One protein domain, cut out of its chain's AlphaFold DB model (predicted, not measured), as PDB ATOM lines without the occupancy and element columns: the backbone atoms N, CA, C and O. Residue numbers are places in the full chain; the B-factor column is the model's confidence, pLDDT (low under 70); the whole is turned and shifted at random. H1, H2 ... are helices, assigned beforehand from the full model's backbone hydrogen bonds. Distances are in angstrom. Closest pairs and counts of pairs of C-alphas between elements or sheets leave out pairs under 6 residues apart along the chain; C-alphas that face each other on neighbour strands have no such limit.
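This is residues 960 to 1003 of the 1003 residues of an uncharacterized protein of Aphidius gifuensis (UniProt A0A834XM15). Two long helices, H1 and then H2, meet near their ends at a tight turn and open out as a flat V. The far parts of both arms, residues 960 to 975 and residues 991 to 1003, stand free. The printed part has 44 residues with two named helices and no named strand, and its class is all helix. It is only just loose, close to extended, with a radius of gyration of the C-alphas of 13.7 A and spans of 37 by 31 by 6 A.

H1, residues 960 to 982, and H2, residues 984 to 1001, touch only at the corner by their link, with 5 pairs of C-alphas within 8 A. H1 touches with residues 979 to 981 alone, H2 with residues 986 to 987 alone. The closest C-alphas, those of Ser 980 and Arg 987, are 4.8 A apart. The helices run opposite ways at a steep tilt of 56 degrees. In H1 and H2 every O i to N i+4 pair is within hydrogen-bond range.

H1 begins at C-alpha 960 (309.398, -2.608, 15.499) and measures 32.3 A from first to last C-alpha. H2 measures 26.3 A and ends at C-alpha 1001 (335.338, -6.011, -4.210).

The C-alphas farthest apart, those of Met 960 and Val 1003, are 37.8 A apart. The printed part has no cut. Residue 994 and residues 996 to 1003 have pLDDT under 70.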
ATOM      1  N   MET A 960     310.193  -2.202  16.660       90.06
ATOM      2  CA  MET A 960     309.398  -2.608  15.499       90.06
ATOM      3  C   MET A 960     310.160  -2.438  14.179       90.06
ATOM      4  O   MET A 960     309.984  -3.258  13.283       90.06
ATOM      5  N   TRP A 961     311.030  -1.430  14.060       91.06
ATOM      6  CA  TRP A 961     311.913  -1.275  12.899       91.06
ATOM      7  C   TRP A 961     312.844  -2.477  12.726       91.06
ATOM      8  O   TRP A 961     312.894  -3.060  11.646       91.06
ATOM      9  N   TRP A 962     313.518  -2.908  13.797       90.50
ATOM     10  CA  TRP A 962     314.350  -4.113  13.758       90.50
ATOM     11  C   TRP A 962     313.535  -5.368  13.446       90.50
ATOM     12  O   TRP A 962     313.982  -6.191  12.653       90.50
ATOM     13  N   VAL A 963     312.327  -5.496  14.007       85.94
ATOM     14  CA  VAL A 963     311.407  -6.598  13.676       85.94
ATOM     15  C   VAL A 963     311.083  -6.612  12.178       85.94
ATOM     16  O   VAL A 963     311.149  -7.671  11.555       85.94
ATOM     17  N   ASP A 964     310.785  -5.459  11.576       85.00
ATOM     18  CA  ASP A 964     310.500  -5.339  10.141       85.00
ATOM     19  C   ASP A 964     311.727  -5.680   9.278       85.00
ATOM     20  O   ASP A 964     311.600  -6.451   8.325       85.00
ATOM     21  N   VAL A 965     312.919  -5.191   9.641       86.25
ATOM     22  CA  VAL A 965     314.182  -5.505   8.945       86.25
ATOM     23  C   VAL A 965     314.497  -6.999   9.015       86.25
ATOM     24  O   VAL A 965     314.709  -7.626   7.978       86.25
ATOM     25  N   ILE A 966     314.475  -7.591  10.213       85.38
ATOM     26  CA  ILE A 966     314.764  -9.018  10.418       85.38
ATOM     27  C   ILE A 966     313.745  -9.877   9.667       85.38
ATOM     28  O   ILE A 966     314.136 -10.809   8.968       85.38
ATOM     29  N   THR A 967     312.454  -9.541   9.741       82.38
ATOM     30  CA  THR A 967     311.405 -10.290   9.033       82.38
ATOM     31  C   THR A 967     311.606 -10.239   7.520       82.38
ATOM     32  O   THR A 967     311.479 -11.269   6.860       82.38
ATOM     33  N   LYS A 968     311.953  -9.076   6.950       78.75
ATOM     34  CA  LYS A 968     312.257  -8.947   5.515       78.75
ATOM     35  C   LYS A 968     313.471  -9.783   5.118       78.75
ATOM     36  O   LYS A 968     313.397 -10.503   4.128       78.75
ATOM     37  N   ILE A 969     314.555  -9.723   5.897       84.56
ATOM     38  CA  ILE A 969     315.755 -10.537   5.658       84.56
ATOM     39  C   ILE A 969     315.392 -12.022   5.699       84.56
ATOM     40  O   ILE A 969     315.687 -12.738   4.749       84.56
ATOM     41  N   MET A 970     314.691 -12.475   6.742       81.75
ATOM     42  CA  MET A 970     314.253 -13.868   6.856       81.75
ATOM     43  C   MET A 970     313.350 -14.290   5.697       81.75
ATOM     44  O   MET A 970     313.509 -15.392   5.185       81.75
ATOM     45  N   PHE A 971     312.429 -13.426   5.260       81.38
ATOM     46  CA  PHE A 971     311.561 -13.702   4.120       81.38
ATOM     47  C   PHE A 971     312.365 -13.899   2.830       81.38
ATOM     48  O   PHE A 971     312.155 -14.892   2.138       81.38
ATOM     49  N   PHE A 972     313.310 -13.005   2.518       79.56
ATOM     50  CA  PHE A 972     314.145 -13.140   1.319       79.56
ATOM     51  C   PHE A 972     315.116 -14.317   1.412       79.56
ATOM     52  O   PHE A 972     315.284 -15.026   0.425       79.56
ATOM     53  N   VAL A 973     315.703 -14.581   2.582       84.00
ATOM     54  CA  VAL A 973     316.547 -15.766   2.810       84.00
ATOM     55  C   VAL A 973     315.738 -17.046   2.620       84.00
ATOM     56  O   VAL A 973     316.188 -17.940   1.908       84.00
ATOM     57  N   LEU A 974     314.531 -17.126   3.189       83.69
ATOM     58  CA  LEU A 974     313.642 -18.269   3.009       83.69
ATOM     59  C   LEU A 974     313.237 -18.414   1.542       83.69
ATOM     60  O   LEU A 974     313.309 -19.515   1.008       83.69
ATOM     61  N   LEU A 975     312.870 -17.327   0.862       81.12
ATOM     62  CA  LEU A 975     312.520 -17.351  -0.558       81.12
ATOM     63  C   LEU A 975     313.692 -17.849  -1.414       81.12
ATOM     64  O   LEU A 975     313.511 -18.756  -2.221       81.12
ATOM     65  N   ILE A 976     314.896 -17.311  -1.197       82.62
ATOM     66  CA  ILE A 976     316.128 -17.727  -1.881       82.62
ATOM     67  C   ILE A 976     316.429 -19.201  -1.598       82.62
ATOM     68  O   ILE A 976     316.717 -19.947  -2.530       82.62
ATOM     69  N   TYR A 977     316.318 -19.643  -0.343       84.00
ATOM     70  CA  TYR A 977     316.493 -21.044   0.042       84.00
ATOM     71  C   TYR A 977     315.472 -21.958  -0.650       84.00
ATOM     72  O   TYR A 977     315.828 -23.004  -1.192       84.00
ATOM     73  N   THR A 978     314.203 -21.553  -0.691       81.56
ATOM     74  CA  THR A 978     313.122 -22.343  -1.300       81.56
ATOM     75  C   THR A 978     313.297 -22.425  -2.821       81.56
ATOM     76  O   THR A 978     313.231 -23.505  -3.393       81.56
ATOM     77  N   LEU A 979     313.628 -21.313  -3.485       80.62
ATOM     78  CA  LEU A 979     313.909 -21.287  -4.926       80.62
ATOM     79  C   LEU A 979     315.194 -22.050  -5.288       80.62
ATOM     80  O   LEU A 979     315.213 -22.781  -6.272       80.62
ATOM     81  N   SER A 980     316.251 -21.934  -4.477       79.81
ATOM     82  CA  SER A 980     317.511 -22.673  -4.658       79.81
ATOM     83  C   SER A 980     317.351 -24.174  -4.407       79.81
ATOM     84  O   SER A 980     318.037 -24.984  -5.031       79.81
ATOM     85  N   SER A 981     316.454 -24.579  -3.503       81.25
ATOM     86  CA  SER A 981     316.128 -25.996  -3.283       81.25
ATOM     87  C   SER A 981     315.241 -26.581  -4.384       81.25
ATOM     88  O   SER A 981     315.325 -27.780  -4.626       81.25
ATOM     89  N   TRP A 982     314.457 -25.754  -5.080       80.06
ATOM     90  CA  TRP A 982     313.562 -26.181  -6.162       80.06
ATOM     91  C   TRP A 982     314.157 -26.073  -7.577       80.06
ATOM     92  O   TRP A 982     313.669 -26.748  -8.479       80.06
ATOM     93  N   SER A 983     315.184 -25.243  -7.809       82.31
ATOM     94  CA  SER A 983     315.759 -25.006  -9.143       82.31
ATOM     95  C   SER A 983     317.290 -25.007  -9.132       82.31
ATOM     96  O   SER A 983     317.927 -24.104  -8.583       82.31
ATOM     97  N   GLU A 984     317.895 -25.985  -9.815       75.81
ATOM     98  CA  GLU A 984     319.351 -26.025 -10.013       75.81
ATOM     99  C   GLU A 984     319.864 -24.828 -10.821       75.81
ATOM    100  O   GLU A 984     320.908 -24.262 -10.498       75.81
ATOM    101  N   SER A 985     319.104 -24.383 -11.825       77.31
ATOM    102  CA  SER A 985     319.457 -23.217 -12.642       77.31
ATOM    103  C   SER A 985     319.521 -21.934 -11.806       77.31
ATOM    104  O   SER A 985     320.430 -21.125 -11.989       77.31
ATOM    105  N   PHE A 986     318.603 -21.759 -10.848       78.12
ATOM    106  CA  PHE A 986     318.624 -20.616  -9.929       78.12
ATOM    107  C   PHE A 986     319.800 -20.692  -8.945       78.12
ATOM    108  O   PHE A 986     320.455 -19.683  -8.675       78.12
ATOM    109  N   ARG A 987     320.120 -21.897  -8.453       77.88
ATOM    110  CA  ARG A 987     321.283 -22.137  -7.585       77.88
ATOM    111  C   ARG A 987     322.602 -21.802  -8.290       77.88
ATOM    112  O   ARG A 987     323.441 -21.128  -7.699       77.88
ATOM    113  N   ALA A 988     322.768 -22.211  -9.549       75.50
ATOM    114  CA  ALA A 988     323.951 -21.888 -10.350       75.50
ATOM    115  C   ALA A 988     324.105 -20.372 -10.582       75.50
ATOM    116  O   ALA A 988     325.209 -19.835 -10.485       75.50
ATOM    117  N   LEU A 989     322.991 -19.669 -10.817       76.12
ATOM    118  CA  LEU A 989     322.967 -18.221 -11.043       76.12
ATOM    119  C   LEU A 989     323.359 -17.423  -9.784       76.12
ATOM    120  O   LEU A 989     324.110 -16.453  -9.884       76.12
ATOM    121  N   LEU A 990     322.930 -17.863  -8.594       76.12
ATOM    122  CA  LEU A 990     323.342 -17.272  -7.311       76.12
ATOM    123  C   LEU A 990     324.841 -17.442  -7.033       76.12
ATOM    124  O   LEU A 990     325.497 -16.487  -6.620       76.12
ATOM    125  N   ILE A 991     325.385 -18.638  -7.277       75.88
ATOM    126  CA  ILE A 991     326.814 -18.928  -7.079       75.88
ATOM    127  C   ILE A 991     327.662 -18.100  -8.055       75.88
ATOM    128  O   ILE A 991     328.629 -17.467  -7.637       75.88
ATOM    129  N   GLY A 992     327.270 -18.036  -9.332       72.50
ATOM    130  CA  GLY A 992     327.959 -17.225 -10.341       72.50
ATOM    131  C   GLY A 992     327.939 -15.723 -10.033       72.50
ATOM    132  O   GLY A 992     328.958 -15.050 -10.185       72.50
ATOM    133  N   GLY A 993     326.812 -15.199  -9.538       72.94
ATOM    134  CA  GLY A 993     326.701 -13.804  -9.099       72.94
ATOM    135  C   GLY A 993     327.574 -13.475  -7.882       72.94
ATOM    136  O   GLY A 993     328.178 -12.406  -7.836       72.94
ATOM    137  N   TRP A 994     327.697 -14.401  -6.924       69.50
ATOM    138  CA  TRP A 994     328.550 -14.218  -5.743       69.50
ATOM    139  C   TRP A 994     330.040 -14.159  -6.100       69.50
ATOM    140  O   TRP A 994     330.767 -13.328  -5.563       69.50
ATOM    141  N   VAL A 995     330.478 -14.978  -7.063       71.25
ATOM    142  CA  VAL A 995     331.854 -14.953  -7.592       71.25
ATOM    143  C   VAL A 995     332.162 -13.625  -8.293       71.25
ATOM    144  O   VAL A 995     333.235 -13.064  -8.099       71.25
ATOM    145  N   LEU A 996     331.215 -13.082  -9.065       67.69
ATOM    146  CA  LEU A 996     331.362 -11.774  -9.717       67.69
ATOM    147  C   LEU A 996     331.465 -10.614  -8.716       67.69
ATOM    148  O   LEU A 996     332.290  -9.727  -8.910       67.69
ATOM    149  N   ILE A 997     330.656 -10.622  -7.651       68.81
ATOM    150  CA  ILE A 997     330.701  -9.588  -6.603       68.81
ATOM    151  C   ILE A 997     331.995  -9.696  -5.788       68.81
ATOM    152  O   ILE A 997     332.618  -8.673  -5.526       68.81
ATOM    153  N   ALA A 998     332.425 -10.910  -5.429       65.69
ATOM    154  CA  ALA A 998     333.696 -11.130  -4.735       65.69
ATOM    155  C   ALA A 998     334.883 -10.600  -5.560       65.69
ATOM    156  O   ALA A 998     335.690  -9.834  -5.046       65.69
ATOM    157  N   ASN A 999     334.907 -10.890  -6.865       68.31
ATOM    158  CA  ASN A 999     335.937 -10.381  -7.773       68.31
ATOM    159  C   ASN A 999     335.879  -8.855  -7.989       68.31
ATOM    160  O   ASN A 999     336.884  -8.270  -8.369       68.31
ATOM    161  N   ALA A1000     334.723  -8.210  -7.790       62.50
ATOM    162  CA  ALA A1000     334.559  -6.761  -7.937       62.50
ATOM    163  C   ALA A1000     334.884  -5.965  -6.659       62.50
ATOM    164  O   ALA A1000     335.048  -4.754  -6.740       62.50
ATOM    165  N   ILE A1001     334.933  -6.618  -5.492       66.38
ATOM    166  CA  ILE A1001     335.338  -6.011  -4.210       66.38
ATOM    167  C   ILE A1001     336.865  -6.107  -4.013       66.38
ATOM    168  O   ILE A1001     337.432  -5.318  -3.261       66.38
ATOM    169  N   ASP A1002     337.523  -7.031  -4.720       52.75
ATOM    170  CA  ASP A1002     338.985  -7.199  -4.762       52.75
ATOM    171  C   ASP A1002     339.696  -6.304  -5.815       52.75
ATOM    172  O   ASP A1002     340.902  -6.449  -6.033       52.75
ATOM    173  N   VAL A1003     338.977  -5.366  -6.453       47.06
ATOM    174  CA  VAL A1003     339.497  -4.301  -7.348       47.06
ATOM    175  C   VAL A1003     339.206  -2.944  -6.725       47.06
ATOM    176  O   VAL A1003     340.113  -2.080  -6.756       47.06
TER     177      VAL A1003